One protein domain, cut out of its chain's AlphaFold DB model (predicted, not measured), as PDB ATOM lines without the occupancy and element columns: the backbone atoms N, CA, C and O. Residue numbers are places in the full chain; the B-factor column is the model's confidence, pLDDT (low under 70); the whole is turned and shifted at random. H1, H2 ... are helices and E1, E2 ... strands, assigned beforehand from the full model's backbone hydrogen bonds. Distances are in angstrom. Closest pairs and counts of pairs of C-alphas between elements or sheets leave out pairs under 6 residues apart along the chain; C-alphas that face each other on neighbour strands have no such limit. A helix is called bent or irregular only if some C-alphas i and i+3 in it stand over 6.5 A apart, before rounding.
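This is residues 208 to 330 of the 330 residues of an uncharacterized protein of Acutalibacter muris (UniProt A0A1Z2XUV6). What does the model look like? One long helix, H4, makes the core, with H1, H2 and H3 packed on it crosswise at steep tilts, a small ladder of two strands, E1 and E2, beside H1, and a thin tail, residues 319 to 330 with H5, sticking out past the end of H4. Long loops with no named element, residues 230 to 249 and 253 to 266, make up much of the rest. What is it made of? The printed part has 123 residues, with two named strands and five named helices in the order E1, H1, E2, H2, H3, H4, H5; the sheet, E1 - E2, is antiparallel, and the class is mostly helix, though under half of the residues are in named elements. It is compact, with a radius of gyration of the C-alphas of 15.9 A, yet elongated, spanning 54 by 35 by 26 A.

Where are the strands? E1 is residues 219 to 221, with C-alpha 219 at (7.787, 18.077, 156.492), and E2 is residues 250 to 252. Where are the helices? H4 is residues 299 to 317, 26.6 A long from C-alpha 299 at (10.175, 24.204, 175.179); H3 is residues 278 to 290, 18.5 A, and H2 residues 267 to 275, 12.2 A. H1 is residues 224 to 229 and is irregular: C-alphas 225 and 228 are 8.2 A apart. H5, residues 319 to 325 and 10.7 A long, ends with C-alpha 325 at (24.426, 44.498, 146.121).

How do the strands pair? E1 and E2 are antiparallel, at 142 degrees, with N 220 and O 251 2.8 A apart, within hydrogen-bond range. What touches the hub, H4? Its residues 301 to 309 touch H1, closest at the C-alphas of Leu 229 and Ile 302, 6.4 A, at a steep tilt of 50 degrees, opposite ways. Its residues 307 to 314 touch H2, closest at the C-alphas of Ile 271 and Leu 310, 6.2 A, and its residues 299 to 303 touch residues 284 to 288 of H3, closest at the C-alphas of Leu 288 and Lys 299, 6.5 A. H4 and H5 meet only through their link. How do the helices' backbones run? Every O i to N i+4 pair is within hydrogen-bond range in H2, H3 and H4, against 0 of 2 in H1 and 1 of 3 in H5, where O i to N i+3 gives 2 of 3 and 2 of 4.

How large is it? The two C-alphas farthest apart, those of Arg 234 and Glu 330, are 55.0 A apart; without residues 319 to 330, which stand free, the body spans 38 by 34 by 23 A. Is it whole? The printed part has no cut; the links H1 to E2 and E2 to H2 are long. Where is confidence low? The mean pLDDT of the printed part is 77.7, and residues 208 to 214, 233 to 248, 294 and 320 to 330 are under 70.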
ATOM      1  N   GLY A 208       8.844  25.185 146.979       68.38
ATOM      2  CA  GLY A 208       7.828  24.165 146.689       68.38
ATOM      3  C   GLY A 208       7.867  23.580 145.266       68.38
ATOM      4  O   GLY A 208       8.422  24.170 144.341       68.38
ATOM      5  N   ALA A 209       7.233  22.418 145.063       59.12
ATOM      6  CA  ALA A 209       7.183  21.750 143.757       59.12
ATOM      7  C   ALA A 209       6.222  22.479 142.789       59.12
ATOM      8  O   ALA A 209       5.002  22.439 142.966       59.12
ATOM      9  N   GLY A 210       6.768  23.192 141.795       55.81
ATOM     10  CA  GLY A 210       6.040  23.742 140.634       55.81
ATOM     11  C   GLY A 210       5.189  24.998 140.890       55.81
ATOM     12  O   GLY A 210       4.584  25.129 141.949       55.81
ATOM     13  N   ARG A 211       5.135  25.945 139.937       53.12
ATOM     14  CA  ARG A 211       4.546  27.305 140.092       53.12
ATOM     15  C   ARG A 211       3.054  27.354 140.484       53.12
ATOM     16  O   ARG A 211       2.642  28.348 141.068       53.12
ATOM     17  N   ASP A 212       2.301  26.274 140.275       56.34
ATOM     18  CA  ASP A 212       0.844  26.219 140.504       56.34
ATOM     19  C   ASP A 212       0.425  25.465 141.786       56.34
ATOM     20  O   ASP A 212      -0.763  25.218 142.008       56.34
ATOM     21  N   SER A 213       1.373  25.056 142.637       60.69
ATOM     22  CA  SER A 213       1.046  24.392 143.903       60.69
ATOM     23  C   SER A 213       0.473  25.365 144.940       60.69
ATOM     24  O   SER A 213       0.949  26.487 145.117       60.69
ATOM     25  N   VAL A 214      -0.569  24.913 145.645       66.62
ATOM     26  CA  VAL A 214      -1.158  25.626 146.790       66.62
ATOM     27  C   VAL A 214      -0.091  25.775 147.887       66.62
ATOM     28  O   VAL A 214       0.663  24.823 148.101       66.62
ATOM     29  N   PRO A 215      -0.027  26.910 148.612       74.25
ATOM     30  CA  PRO A 215       0.849  27.047 149.772       74.25
ATOM     31  C   PRO A 215       0.605  25.918 150.779       74.25
ATOM     32  O   PRO A 215      -0.489  25.784 151.333       74.25
ATOM     33  N   ILE A 216       1.628  25.098 151.015       77.12
ATOM     34  CA  ILE A 216       1.579  23.973 151.950       77.12
ATOM     35  C   ILE A 216       2.763  24.008 152.907       77.12
ATOM     36  O   ILE A 216       3.835  24.535 152.604       77.12
ATOM     37  N   ARG A 217       2.560  23.449 154.099       81.50
ATOM     38  CA  ARG A 217       3.631  23.241 155.070       81.50
ATOM     39  C   ARG A 217       4.245  21.871 154.823       81.50
ATOM     40  O   ARG A 217       3.578  20.862 155.028       81.50
ATOM     41  N   TYR A 218       5.508  21.854 154.421       78.62
ATOM     42  CA  TYR A 218       6.250  20.616 154.236       78.62
ATOM     43  C   TYR A 218       6.726  20.040 155.568       78.62
ATOM     44  O   TYR A 218       7.071  20.768 156.502       78.62
ATOM     45  N   ASN A 219       6.813  18.718 155.624       80.06
ATOM     46  CA  ASN A 219       7.787  18.077 156.492       80.06
ATOM     47  C   ASN A 219       9.124  18.081 155.732       80.06
ATOM     48  O   ASN A 219       9.150  17.840 154.527       80.06
ATOM     49  N   ILE A 220      10.223  18.371 156.417       82.94
ATOM     50  CA  ILE A 220      11.573  18.390 155.842       82.94
ATOM     51  C   ILE A 220      12.410  17.274 156.461       82.94
ATOM     52  O   ILE A 220      12.066  16.775 157.531       82.94
ATOM     53  N   LEU A 221      13.502  16.870 155.810       82.44
ATOM     54  CA  LEU A 221      14.435  15.904 156.400       82.44
ATOM     55  C   LEU A 221      14.961  16.426 157.739       82.44
ATOM     56  O   LEU A 221      15.317  17.599 157.847       82.44
ATOM     57  N   ALA A 222      15.030  15.557 158.746       87.75
ATOM     58  CA  ALA A 222      15.691  15.897 159.996       87.75
ATOM     59  C   ALA A 222      17.193  16.059 159.750       87.75
ATOM     60  O   ALA A 222      17.849  15.132 159.282       87.75
ATOM     61  N   MET A 223      17.723  17.243 160.043       90.44
ATOM     62  CA  MET A 223      19.130  17.605 159.845       90.44
ATOM     63  C   MET A 223      19.846  17.613 161.194       90.44
ATOM     64  O   MET A 223      19.244  17.994 162.199       90.44
ATOM     65  N   GLU A 224      21.118  17.221 161.222       90.69
ATOM     66  CA  GLU A 224      21.928  17.139 162.446       90.69
ATOM     67  C   GLU A 224      21.900  18.434 163.279       90.69
ATOM     68  O   GLU A 224      21.651  18.395 164.490       90.69
ATOM     69  N   GLU A 225      22.047  19.593 162.632       91.38
ATOM     70  CA  GLU A 225      22.048  20.910 163.285       91.38
ATOM     71  C   GLU A 225      20.718  21.251 163.972       91.38
ATOM     72  O   GLU A 225      20.671  22.064 164.902       91.38
ATOM     73  N   TYR A 226      19.643  20.600 163.531       92.88
ATOM     74  CA  TYR A 226      18.279  20.762 164.019       92.88
ATOM     75  C   TYR A 226      17.744  19.497 164.684       92.88
ATOM     76  O   TYR A 226      16.533  19.354 164.842       92.88
ATOM     77  N   SER A 227      18.630  18.600 165.118       90.81
ATOM     78  CA  SER A 227      18.286  17.292 165.690       90.81
ATOM     79  C   SER A 227      17.281  17.358 166.850       90.81
ATOM     80  O   SER A 227      16.485  16.437 167.025       90.81
ATOM     81  N   VAL A 228      17.241  18.466 167.596       91.56
ATOM     82  CA  VAL A 228      16.258  18.731 168.666       91.56
ATOM     83  C   VAL A 228      14.809  18.767 168.155       91.56
ATOM     84  O   VAL A 228      13.885  18.446 168.901       91.56
ATOM     85  N   LEU A 229      14.599  19.139 166.890       92.31
ATOM     86  CA  LEU A 229      13.281  19.261 166.256       92.31
ATOM     87  C   LEU A 229      12.778  17.956 165.627       92.31
ATOM     88  O   LEU A 229      11.671  17.915 165.093       92.31
ATOM     89  N   THR A 230      13.600  16.912 165.656       90.12
ATOM     90  CA  THR A 230      13.342  15.644 164.984       90.12
ATOM     91  C   THR A 230      12.112  14.938 165.524       90.12
ATOM     92  O   THR A 230      11.979  14.738 166.731       90.12
ATOM     93  N   LEU A 231      11.292  14.414 164.617       85.44
ATOM     94  CA  LEU A 231      10.166  13.538 164.902       85.44
ATOM     95  C   LEU A 231      10.364  12.148 164.288       85.44
ATOM     96  O   LEU A 231      10.869  11.998 163.173       85.44
ATOM     97  N   ASN A 232       9.920  11.121 165.017       72.50
ATOM     98  CA  ASN A 232       9.952   9.740 164.544       72.50
ATOM     99  C   ASN A 232       8.892   9.502 163.455       72.50
ATOM    100  O   ASN A 232       7.756   9.964 163.558       72.50
ATOM    101  N   HIS A 233       9.255   8.723 162.433       66.06
ATOM    102  CA  HIS A 233       8.513   8.486 161.183       66.06
ATOM    103  C   HIS A 233       7.167   7.715 161.313       66.06
ATOM    104  O   HIS A 233       6.761   6.981 160.418       66.06
ATOM    105  N   ARG A 234       6.390   7.846 162.394       52.47
ATOM    106  CA  ARG A 234       5.078   7.171 162.478       52.47
ATOM    107  C   ARG A 234       3.943   8.059 161.971       52.47
ATOM    108  O   ARG A 234       3.233   8.673 162.755       52.47
ATOM    109  N   GLY A 235       3.745   8.058 160.650       47.50
ATOM    110  CA  GLY A 235       2.467   8.444 160.030       47.50
ATOM    111  C   GLY A 235       2.376   9.843 159.415       47.50
ATOM    112  O   GLY A 235       1.287  10.228 158.999       47.50
ATOM    113  N   ALA A 236       3.481  10.583 159.316       47.62
ATOM    114  CA  ALA A 236       3.533  11.834 158.564       47.62
ATOM    115  C   ALA A 236       4.180  11.591 157.191       47.62
ATOM    116  O   ALA A 236       5.305  11.093 157.112       47.62
ATOM    117  N   THR A 237       3.478  11.926 156.105       45.69
ATOM    118  CA  THR A 237       4.090  11.978 154.773       45.69
ATOM    119  C   THR A 237       5.068  13.137 154.733       45.69
ATOM    120  O   THR A 237       4.722  14.278 155.041       45.69
ATOM    121  N   VAL A 238       6.315  12.846 154.372       50.22
ATOM    122  CA  VAL A 238       7.269  13.892 154.028       50.22
ATOM    123  C   VAL A 238       7.040  14.241 152.567       50.22
ATOM    124  O   VAL A 238       7.546  13.568 151.673       50.22
ATOM    125  N   ASP A 239       6.154  15.212 152.334       45.41
ATOM    126  CA  ASP A 239       5.751  15.609 150.987       45.41
ATOM    127  C   ASP A 239       6.967  16.059 150.167       45.41
ATOM    128  O   ASP A 239       7.834  16.786 150.651       45.41
ATOM    129  N   ASN A 240       7.016  15.627 148.905       46.47
ATOM    130  CA  ASN A 240       8.006  16.030 147.898       46.47
ATOM    131  C   ASN A 240       9.479  15.738 148.223       46.47
ATOM    132  O   ASN A 240      10.374  16.175 147.493       46.47
ATOM    133  N   ILE A 241       9.735  14.912 149.235       49.06
ATOM    134  CA  ILE A 241      10.905  14.040 149.220       49.06
ATOM    135  C   ILE A 241      10.590  12.924 148.222       49.06
ATOM    136  O   ILE A 241       9.463  12.424 148.236       49.06
ATOM    137  N   PRO A 242      11.525  12.521 147.341       44.38
ATOM    138  CA  PRO A 242      11.359  11.309 146.559       44.38
ATOM    139  C   PRO A 242      10.766  10.217 147.453       44.38
ATOM    140  O   PRO A 242      11.369   9.840 148.453       44.38
ATOM    141  N   SER A 243       9.603   9.678 147.090       42.06
ATOM    142  CA  SER A 243       8.989   8.509 147.749       42.06
ATOM    143  C   SER A 243       9.907   7.272 147.740       42.06
ATOM    144  O   SER A 243       9.605   6.239 148.332       42.06
ATOM    145  N   ASN A 244      11.053   7.416 147.073       46.53
ATOM    146  CA  ASN A 244      12.164   6.500 146.929       46.53
ATOM    147  C   ASN A 244      13.340   6.862 147.855       46.53
ATOM    148  O   ASN A 244      14.445   6.387 147.634       46.53
ATOM    149  N   ILE A 245      13.173   7.742 148.834       53.34
ATOM    150  CA  ILE A 245      14.185   7.977 149.857       53.34
ATOM    151  C   ILE A 245      13.835   7.132 151.073       53.34
ATOM    152  O   ILE A 245      12.685   6.904 151.427       53.34
ATOM    153  N   LEU A 246      14.888   6.567 151.626       59.66
ATOM    154  CA  LEU A 246      14.902   5.581 152.687       59.66
ATOM    155  C   LEU A 246      14.264   6.129 153.954       59.66
ATOM    156  O   LEU A 246      14.159   7.347 154.099       59.66
ATOM    157  N   GLU A 247      13.870   5.240 154.868       67.19
ATOM    158  CA  GLU A 247      13.262   5.646 156.137       67.19
ATOM    159  C   GLU A 247      14.136   6.721 156.795       67.19
ATOM    160  O   GLU A 247      15.310   6.500 157.078       67.19
ATOM    161  N   SER A 248      13.595   7.925 156.950       69.75
ATOM    162  CA  SER A 248      14.325   9.078 157.474       69.75
ATOM    163  C   SER A 248      13.422   9.818 158.450       69.75
ATOM    164  O   SER A 248      12.211   9.917 158.230       69.75
ATOM    165  N   ALA A 249      13.999  10.325 159.536       81.19
ATOM    166  CA  ALA A 249      13.279  11.211 160.434       81.19
ATOM    167  C   ALA A 249      13.034  12.580 159.783       81.19
ATOM    168  O   ALA A 249      13.676  12.948 158.791       81.19
ATOM    169  N   TYR A 250      12.078  13.327 160.330       85.81
ATOM    170  CA  TYR A 250      11.625  14.585 159.746       85.81
ATOM    171  C   TYR A 250      11.504  15.701 160.781       85.81
ATOM    172  O   TYR A 250      11.451  15.460 161.986       85.81
ATOM    173  N   ILE A 251      11.427  16.930 160.283       89.31
ATOM    174  CA  ILE A 251      11.104  18.147 161.025       89.31
ATOM    175  C   ILE A 251       9.858  18.756 160.381       89.31
ATOM    176  O   ILE A 251       9.726  18.764 159.156       89.31
ATOM    177  N   ILE A 252       8.933  19.282 161.180       88.81
ATOM    178  CA  ILE A 252       7.815  20.071 160.648       88.81
ATOM    179  C   ILE A 252       8.371  21.440 160.253       88.81
ATOM    180  O   ILE A 252       8.867  22.165 161.114       88.81
ATOM    181  N   SER A 253       8.288  21.821 158.974       89.44
ATOM    182  CA  SER A 253       8.748  23.146 158.544       89.44
ATOM    183  C   SER A 253       8.026  24.236 159.345       89.44
ATOM    184  O   SER A 253       6.792  24.200 159.428       89.44
ATOM    185  N   PRO A 254       8.731  25.240 159.898       89.25
ATOM    186  CA  PRO A 254       8.093  26.382 160.546       89.25
ATOM    187  C   PRO A 254       7.501  27.370 159.526       89.25
ATOM    188  O   PRO A 254       6.629  28.162 159.888       89.25
ATOM    189  N   VAL A 255       7.868  27.255 158.247       88.44
ATOM    190  CA  VAL A 255       7.421  28.120 157.146       88.44
ATOM    191  C   VAL A 255       6.424  27.381 156.246       88.44
ATOM    192  O   VAL A 255       6.541  26.172 156.026       88.44
ATOM    193  N   ILE A 256       5.431  28.107 155.730       86.69
ATOM    194  CA  ILE A 256       4.564  27.631 154.642       86.69
ATOM    195  C   ILE A 256       5.269  27.963 153.326       86.69
ATOM    196  O   ILE A 256       5.728  29.089 153.140       86.69
ATOM    197  N   ALA A 257       5.370  26.994 152.423       82.56
ATOM    198  CA  ALA A 257       6.008  27.213 151.133       82.56
ATOM    199  C   ALA A 257       5.339  28.361 150.371       82.56
ATOM    200  O   ALA A 257       4.108  28.432 150.318       82.56
ATOM    201  N   ARG A 258       6.161  29.243 149.791       79.62
ATOM    202  CA  ARG A 258       5.736  30.458 149.076       79.62
ATOM    203  C   ARG A 258       4.807  31.377 149.866       79.62
ATOM    204  O   ARG A 258       3.922  32.006 149.292       79.62
ATOM    205  N   ASP A 259       4.966  31.454 151.182       83.44
ATOM    206  CA  ASP A 259       4.205  32.422 151.966       83.44
ATOM    207  C   ASP A 259       4.637  33.853 151.601       83.44
ATOM    208  O   ASP A 259       5.659  34.351 152.069       83.44
ATOM    209  N   GLU A 260       3.853  34.513 150.747       81.06
ATOM    210  CA  GLU A 260       4.137  35.864 150.247       81.06
ATOM    211  C   GLU A 260       4.148  36.921 151.357       81.06
ATOM    212  O   GLU A 260       4.799  37.958 151.235       81.06
ATOM    213  N   ARG A 261       3.469  36.651 152.480       78.44
ATOM    214  CA  ARG A 261       3.343  37.597 153.600       78.44
ATOM    215  C   ARG A 261       4.668  37.876 154.296       78.44
ATOM    216  O   ARG A 261       4.733  38.832 155.062       78.44
ATOM    217  N   VAL A 262       5.665  37.019 154.088       79.06
ATOM    218  CA  VAL A 262       6.948  37.061 154.794       79.06
ATOM    219  C   VAL A 262       8.139  37.303 153.858       79.06
ATOM    220  O   VAL A 262       9.272  37.302 154.328       79.06
ATOM    221  N   ILE A 263       7.891  37.528 152.558       77.19
ATOM    222  CA  ILE A 263       8.937  37.758 151.543       77.19
ATOM    223  C   ILE A 263       9.657  39.091 151.760       77.19
ATOM    224  O   ILE A 263      10.868  39.128 151.679       77.19
ATOM    225  N   ASN A 264       8.938  40.171 152.079       82.06
ATOM    226  CA  ASN A 264       9.522  41.520 152.177       82.06
ATOM    227  C   ASN A 264       9.803  41.960 153.624       82.06
ATOM    228  O   ASN A 264       9.810  43.152 153.931       82.06
ATOM    229  N   CYS A 265       9.928  41.011 154.549       86.81
ATOM    230  CA  CYS A 265      10.168  41.316 155.955       86.81
ATOM    231  C   CYS A 265      11.666  41.451 156.228       86.81
ATOM    232  O   CYS A 265      12.481  40.750 155.638       86.81
ATOM    233  N   SER A 266      12.050  42.269 157.209       91.06
ATOM    234  CA  SER A 266      13.379  42.116 157.812       91.06
ATOM    235  C   SER A 266      13.491  40.759 158.522       91.06
ATOM    236  O   SER A 266      12.485  40.192 158.962       91.06
ATOM    237  N   ARG A 267      14.716  40.250 158.727       93.50
ATOM    238  CA  ARG A 267      14.952  38.983 159.457       93.50
ATOM    239  C   ARG A 267      14.221  38.939 160.806       93.50
ATOM    240  O   ARG A 267      13.599  37.939 161.160       93.50
ATOM    241  N   CYS A 268      14.267  40.039 161.559       93.31
ATOM    242  CA  CYS A 268      13.602  40.145 162.858       93.31
ATOM    243  C   CYS A 268      12.074  40.073 162.744       93.31
ATOM    244  O   CYS A 268      11.432  39.402 163.558       93.31
ATOM    245  N   GLU A 269      11.484  40.743 161.753       93.38
ATOM    246  CA  GLU A 269      10.039  40.710 161.500       93.38
ATOM    247  C   GLU A 269       9.589  39.324 161.045       93.38
ATOM    248  O   GLU A 269       8.638  38.796 161.614       93.38
ATOM    249  N   PHE A 270      10.330  38.699 160.124       92.75
ATOM    250  CA  PHE A 270      10.098  37.337 159.643       92.75
ATOM    251  C   PHE A 270      10.005  36.339 160.805       92.75
ATOM    252  O   PHE A 270       8.990  35.659 160.993       92.75
ATOM    253  N   ILE A 271      11.041  36.306 161.653       94.31
ATOM    254  CA  ILE A 271      11.092  35.414 162.817       94.31
ATOM    255  C   ILE A 271       9.952  35.738 163.786       94.31
ATOM    256  O   ILE A 271       9.278  34.836 164.289       94.31
ATOM    257  N   THR A 272       9.705  37.021 164.060       94.06
ATOM    258  CA  THR A 272       8.677  37.449 165.020       94.06
ATOM    259  C   THR A 272       7.270  37.087 164.552       94.06
ATOM    260  O   THR A 272       6.462  36.604 165.346       94.06
ATOM    261  N   GLN A 273       6.967  37.292 163.273       92.25
ATOM    262  CA  GLN A 273       5.657  37.017 162.693       92.25
ATOM    263  C   GLN A 273       5.332  35.524 162.750       92.25
ATOM    264  O   GLN A 273       4.230  35.151 163.159       92.25
ATOM    265  N   ILE A 274       6.303  34.666 162.428       92.06
ATOM    266  CA  ILE A 274       6.113  33.215 162.485       92.06
ATOM    267  C   ILE A 274       6.009  32.744 163.936       92.06
ATOM    268  O   ILE A 274       5.056  32.048 164.286       92.06
ATOM    269  N   THR A 275       6.928  33.160 164.811       94.31
ATOM    270  CA  THR A 275       6.976  32.681 166.206       94.31
ATOM    271  C   THR A 275       5.787  33.128 167.062       94.31
ATOM    272  O   THR A 275       5.448  32.457 168.036       94.31
ATOM    273  N   ARG A 276       5.115  34.230 166.702       93.06
ATOM    274  CA  ARG A 276       3.885  34.696 167.370       93.06
ATOM    275  C   ARG A 276       2.606  34.046 166.839       93.06
ATOM    276  O   ARG A 276       1.543  34.262 167.422       93.06
ATOM    277  N   SER A 277       2.680  33.270 165.757       90.56
ATOM    278  CA  SER A 277       1.501  32.617 165.188       90.56
ATOM    279  C   SER A 277       0.949  31.514 166.114       90.56
ATOM    280  O   SER A 277       1.721  30.796 166.765       90.56
ATOM    281  N   PRO A 278      -0.383  31.325 166.179       89.94
ATOM    282  CA  PRO A 278      -0.988  30.198 166.892       89.94
ATOM    283  C   PRO A 278      -0.494  28.837 166.386       89.94
ATOM    284  O   PRO A 278      -0.351  27.893 167.165       89.94
ATOM    285  N   GLU A 279      -0.220  28.735 165.086       88.50
ATOM    286  CA  GLU A 279       0.296  27.534 164.437       88.50
ATOM    287  C   GLU A 279       1.681  27.166 164.970       88.50
ATOM    288  O   GLU A 279       1.907  26.009 165.315       88.50
ATOM    289  N   PHE A 280       2.585  28.140 165.107       92.50
ATOM    290  CA  PHE A 280       3.921  27.897 165.650       92.50
ATOM    291  C   PHE A 280       3.863  27.342 167.073       92.50
ATOM    292  O   PHE A 280       4.536  26.359 167.384       92.50
ATOM    293  N   LYS A 281       2.984  27.890 167.923       91.94
ATOM    294  CA  LYS A 281       2.764  27.357 169.274       91.94
ATOM    295  C   LYS A 281       2.376  25.872 169.234       91.94
ATOM    296  O   LYS A 281       3.010  25.076 169.927       91.94
ATOM    297  N   ARG A 282       1.413  25.493 168.385       90.25
ATOM    298  CA  ARG A 282       0.983  24.089 168.220       90.25
ATOM    299  C   ARG A 282       2.115  23.186 167.734       90.25
ATOM    300  O   ARG A 282       2.256  22.081 168.240       90.25
ATOM    301  N   ILE A 283       2.932  23.661 166.791       91.25
ATOM    302  CA  ILE A 283       4.092  22.914 166.286       91.25
ATOM    303  C   ILE A 283       5.093  22.658 167.415       91.25
ATOM    304  O   ILE A 283       5.511  21.522 167.610       91.25
ATOM    305  N   THR A 284       5.461  23.685 168.187       92.75
ATOM    306  CA  THR A 284       6.444  23.527 169.275       92.75
ATOM    307  C   THR A 284       5.963  22.585 170.377       92.75
ATOM    308  O   THR A 284       6.755  21.801 170.894       92.75
ATOM    309  N   GLU A 285       4.669  22.624 170.709       90.62
ATOM    310  CA  GLU A 285       4.048  21.712 171.677       90.62
ATOM    311  C   GLU A 285       4.043  20.275 171.148       90.62
ATOM    312  O   GLU A 285       4.500  19.367 171.839       90.62
ATOM    313  N   TYR A 286       3.656  20.086 169.885       90.25
ATOM    314  CA  TYR A 286       3.692  18.777 169.243       90.25
ATOM    315  C   TYR A 286       5.106  18.186 169.207       90.25
ATOM    316  O   TYR A 286       5.282  17.007 169.519       90.25
ATOM    317  N   VAL A 287       6.122  18.989 168.866       90.56
ATOM    318  CA  VAL A 287       7.518  18.526 168.857       90.56
ATOM    319  C   VAL A 287       7.973  18.126 170.255       90.56
ATOM    320  O   VAL A 287       8.561  17.060 170.413       90.56
ATOM    321  N   LEU A 288       7.669  18.926 171.279       90.25
ATOM    322  CA  LEU A 288       8.050  18.616 172.658       90.25
ATOM    323  C   LEU A 288       7.501  17.257 173.117       90.25
ATOM    324  O   LEU A 288       8.209  16.503 173.784       90.25
ATOM    325  N   GLU A 289       6.266  16.944 172.728       87.62
ATOM    326  CA  GLU A 289       5.571  15.704 173.081       87.62
ATOM    327  C   GLU A 289       6.030  14.483 172.266       87.62
ATOM    328  O   GLU A 289       5.999  13.367 172.783       87.62
ATOM    329  N   ASN A 290       6.445  14.672 171.005       86.69
ATOM    330  CA  ASN A 290       6.608  13.575 170.034       86.69
ATOM    331  C   ASN A 290       8.027  13.419 169.463       86.69
ATOM    332  O   ASN A 290       8.237  12.596 168.564       86.69
ATOM    333  N   ARG A 291       8.999  14.206 169.932       86.94
ATOM    334  CA  ARG A 291      10.375  14.172 169.418       86.94
ATOM    335  C   ARG A 291      11.017  12.786 169.488       86.94
ATOM    336  O   ARG A 291      10.773  12.010 170.411       86.94
ATOM    337  N   ALA A 292      11.880  12.510 168.517       80.81
ATOM    338  CA  ALA A 292      12.629  11.262 168.431       80.81
ATOM    339  C   ALA A 292      13.746  11.162 169.479       80.81
ATOM    340  O   ALA A 292      13.949  10.101 170.068       80.81
ATOM    341  N   ALA A 293      14.434  12.281 169.726       76.00
ATOM    342  CA  ALA A 293      15.627  12.314 170.558       76.00
ATOM    343  C   ALA A 293      15.305  12.036 172.045       76.00
ATOM    344  O   ALA A 293      14.468  12.730 172.637       76.00
ATOM    345  N   PRO A 294      16.005  11.087 172.696       67.38
ATOM    346  CA  PRO A 294      15.745  10.707 174.088       67.38
ATOM    347  C   PRO A 294      16.308  11.703 175.119       67.38
ATOM    348  O   PRO A 294      15.947  11.648 176.295       67.38
ATOM    349  N   THR A 295      17.203  12.609 174.717       79.00
ATOM    350  CA  THR A 295      17.869  13.581 175.604       79.00
ATOM    351  C   THR A 295      16.887  14.616 176.132       79.00
ATOM    352  O   THR A 295      16.203  15.197 175.308       79.00
ATOM    353  N   PRO A 296      16.786  14.918 177.440       81.25
ATOM    354  CA  PRO A 296      15.871  15.945 177.956       81.25
ATOM    355  C   PRO A 296      15.985  17.281 177.206       81.25
ATOM    356  O   PRO A 296      17.087  17.723 176.900       81.25
ATOM    357  N   CYS A 297      14.848  17.906 176.907       87.25
ATOM    358  CA  CYS A 297      14.762  19.158 176.158       87.25
ATOM    359  C   CYS A 297      13.613  19.995 176.708       87.25
ATOM    360  O   CYS A 297      12.558  19.455 177.053       87.25
ATOM    361  N   THR A 298      13.816  21.304 176.783       93.00
ATOM    362  CA  THR A 298      12.790  22.263 177.196       93.00
ATOM    363  C   THR A 298      12.022  22.805 175.990       93.00
ATOM    364  O   THR A 298      12.409  22.606 174.834       93.00
ATOM    365  N   LYS A 299      10.907  23.501 176.242       93.38
ATOM    366  CA  LYS A 299      10.175  24.204 175.179       93.38
ATOM    367  C   LYS A 299      11.023  25.338 174.601       93.38
ATOM    368  O   LYS A 299      10.972  25.594 173.401       93.38
ATOM    369  N   GLU A 300      11.805  25.990 175.449       95.12
ATOM    370  CA  GLU A 300      12.723  27.064 175.098       95.12
ATOM    371  C   GLU A 300      13.787  26.574 174.107       95.12
ATOM    372  O   GLU A 300      13.981  27.209 173.074       95.12
ATOM    373  N   ASP A 301      14.381  25.398 174.335       94.75
ATOM    374  CA  ASP A 301      15.365  24.795 173.418       94.75
ATOM    375  C   ASP A 301      14.778  24.532 172.017       94.75
ATOM    376  O   ASP A 301      15.428  24.774 170.993       94.75
ATOM    377  N   ILE A 302      13.523  24.066 171.954       95.06
ATOM    378  CA  ILE A 302      12.790  23.849 170.697       95.06
ATOM    379  C   ILE A 302      12.550  25.181 169.987       95.06
ATOM    380  O   ILE A 302      12.801  25.295 168.787       95.06
ATOM    381  N   VAL A 303      12.083  26.199 170.713       96.56
ATOM    382  CA  VAL A 303      11.825  27.533 170.154       96.56
ATOM    383  C   VAL A 303      13.109  28.159 169.618       96.56
ATOM    384  O   VAL A 303      13.109  28.654 168.492       96.56
ATOM    385  N   GLU A 304      14.209  28.113 170.369       96.81
ATOM    386  CA  GLU A 304      15.498  28.654 169.925       96.81
ATOM    387  C   GLU A 304      16.052  27.884 168.720       96.81
ATOM    388  O   GLU A 304      16.594  28.480 167.788       96.81
ATOM    389  N   THR A 305      15.851  26.566 168.659       96.25
ATOM    390  CA  THR A 305      16.235  25.776 167.480       96.25
ATOM    391  C   THR A 305      15.391  26.125 166.256       96.25
ATOM    392  O   THR A 305      15.942  26.296 165.170       96.25
ATOM    393  N   TYR A 306      14.085  26.343 166.419       97.12
ATOM    394  CA  TYR A 306      13.243  26.845 165.334       97.12
ATOM    395  C   TYR A 306      13.622  28.258 164.888       97.12
ATOM    396  O   TYR A 306      13.574  28.533 163.696       97.12
ATOM    397  N   LYS A 307      14.015  29.160 165.797       97.12
ATOM    398  CA  LYS A 307      14.500  30.499 165.420       97.12
ATOM    399  C   LYS A 307      15.775  30.431 164.582       97.12
ATOM    400  O   LYS A 307      15.890  31.185 163.622       97.12
ATOM    401  N   ARG A 308      16.693  29.512 164.906       96.62
ATOM    402  CA  ARG A 308      17.876  29.238 164.075       96.62
ATOM    403  C   ARG A 308      17.473  28.737 162.688       96.62
ATOM    404  O   ARG A 308      17.876  29.340 161.704       96.62
ATOM    405  N   LEU A 309      16.585  27.742 162.615       95.94
ATOM    406  CA  LEU A 309      16.052  27.245 161.340       95.94
ATOM    407  C   LEU A 309      15.346  28.345 160.528       95.94
ATOM    408  O   LEU A 309      15.501  28.417 159.315       95.94
ATOM    409  N   LEU A 310      14.590  29.228 161.184       95.31
ATOM    410  CA  LEU A 310      13.960  30.384 160.546       95.31
ATOM    411  C   LEU A 310      14.990  31.388 160.020       95.31
ATOM    412  O   LEU A 310      14.782  31.952 158.952       95.31
ATOM    413  N   SER A 311      16.097  31.598 160.731       95.00
ATOM    414  CA  SER A 311      17.200  32.417 160.227       95.00
ATOM    415  C   SER A 311      17.803  31.816 158.956       95.00
ATOM    416  O   SER A 311      17.969  32.543 157.984       95.00
ATOM    417  N   ASP A 312      18.048  30.502 158.923       93.69
ATOM    418  CA  ASP A 312      18.550  29.824 157.719       93.69
ATOM    419  C   ASP A 312      17.548  29.924 156.550       93.69
ATOM    420  O   ASP A 312      17.946  30.164 155.413       93.69
ATOM    421  N   TYR A 313      16.240  29.796 156.814       91.38
ATOM    422  CA  TYR A 313      15.206  30.038 155.798       91.38
ATOM    423  C   TYR A 313      15.239  31.471 155.265       91.38
ATOM    424  O   TYR A 313      15.090  31.675 154.063       91.38
ATOM    425  N   TYR A 314      15.425  32.455 156.144       92.12
ATOM    426  CA  TYR A 314      15.499  33.855 155.748       92.12
ATOM    427  C   TYR A 314      16.672  34.108 154.798       92.12
ATOM    428  O   TYR A 314      16.482  34.729 153.754       92.12
ATOM    429  N   ASP A 315      17.852  33.590 155.141       90.19
ATOM    430  CA  ASP A 315      19.068  33.738 154.335       90.19
ATOM    431  C   ASP A 315      18.869  33.153 152.932       90.19
ATOM    432  O   ASP A 315      19.187  33.790 151.934       90.19
ATOM    433  N   VAL A 316      18.247  31.976 152.855       86.44
ATOM    434  CA  VAL A 316      17.909  31.298 151.600       86.44
ATOM    435  C   VAL A 316      16.900  32.081 150.749       86.44
ATOM    436  O   VAL A 316      16.993  32.084 149.523       86.44
ATOM    437  N   MET A 317      15.914  32.722 151.380       84.25
ATOM    438  CA  MET A 317      14.887  33.503 150.684       84.25
ATOM    439  C   MET A 317      15.432  34.790 150.050       84.25
ATOM    440  O   MET A 317      14.870  35.245 149.059       84.25
ATOM    441  N   HIS A 318      16.504  35.357 150.611       82.94
ATOM    442  CA  HIS A 318      17.064  36.658 150.214       82.94
ATOM    443  C   HIS A 318      18.469  36.539 149.594       82.94
ATOM    444  O   HIS A 318      19.146  37.540 149.369       82.94
ATOM    445  N   GLU A 319      18.915  35.317 149.295       70.88
ATOM    446  CA  GLU A 319      20.236  35.015 148.728       70.88
ATOM    447  C   GLU A 319      20.477  35.737 147.382       70.88
ATOM    448  O   GLU A 319      21.584  36.200 147.111       70.88
ATOM    449  N   ASP A 320      19.422  35.923 146.577       57.12
ATOM    450  CA  ASP A 320      19.484  36.603 145.273       57.12
ATOM    451  C   ASP A 320      19.524  38.148 145.386       57.12
ATOM    452  O   ASP A 320      19.834  38.826 144.403       57.12
ATOM    453  N   GLU A 321      19.210  38.727 146.553       53.66
ATOM    454  CA  GLU A 321      19.336  40.174 146.808       53.66
ATOM    455  C   GLU A 321      20.764  40.542 147.234       53.66
ATOM    456  O   GLU A 321      21.305  41.541 146.764       53.66
ATOM    457  N   ALA A 322      21.421  39.682 148.021       47.59
ATOM    458  CA  ALA A 322      22.813  39.867 148.435       47.59
ATOM    459  C   ALA A 322      23.794  39.845 147.246       47.59
ATOM    460  O   ALA A 322      24.736  40.629 147.195       47.59
ATOM    461  N   LEU A 323      23.537  39.002 146.239       41.22
ATOM    462  CA  LEU A 323      24.356  38.930 145.020       41.22
ATOM    463  C   LEU A 323      24.174  40.136 144.078       41.22
ATOM    464  O   LEU A 323      25.003  40.339 143.191       41.22
ATOM    465  N   LYS A 324      23.109  40.935 144.242       39.31
ATOM    466  CA  LYS A 324      22.903  42.174 143.471       39.31
ATOM    467  C   LYS A 324      23.613  43.370 144.098       39.31
ATOM    468  O   LYS A 324      24.132  44.202 143.362       39.31
ATOM    469  N   GLU A 325      23.692  43.430 145.426       40.56
ATOM    470  CA  GLU A 325      24.426  44.498 146.121       40.56
ATOM    471  C   GLU A 325      25.943  44.428 145.867       40.56
ATOM    472  O   GLU A 325      26.584  45.470 145.753       40.56
ATOM    473  N   ASP A 326      26.502  43.229 145.667       41.19
ATOM    474  CA  ASP A 326      27.925  43.040 145.338       41.19
ATOM    475  C   ASP A 326      28.259  43.259 143.842       41.19
ATOM    476  O   ASP A 326      29.432  43.312 143.470       41.19
ATOM    477  N   GLY A 327      27.247  43.390 142.973       40.66
ATOM    478  CA  GLY A 327      27.400  43.521 141.514       40.66
ATOM    479  C   GLY A 327      27.049  44.895 140.930       40.66
ATOM    480  O   GLY A 327      27.364  45.155 139.771       40.66
ATOM    481  N   GLU A 328      26.422  45.787 141.703       37.28
ATOM    482  CA  GLU A 328      26.084  47.163 141.290       37.28
ATOM    483  C   GLU A 328      27.067  48.214 141.847       37.28
ATOM    484  O   GLU A 328      26.736  49.390 142.006       37.28
ATOM    485  N   GLY A 329      28.298  47.784 142.131       40.94
ATOM    486  CA  GLY A 329      29.399  48.618 142.602       40.94
ATOM    487  C   GLY A 329      30.577  48.693 141.629       40.94
ATOM    488  O   GLY A 329      31.704  48.458 142.055       40.94
ATOM    489  N   GLU A 330      30.341  49.023 140.354       31.70
ATOM    490  CA  GLU A 330      31.380  49.573 139.457       31.70
ATOM    491  C   GLU A 330      30.926  50.867 138.771       31.70
ATOM    492  O   GLU A 330      29.866  50.862 138.099       31.70
TER     493      GLU A 330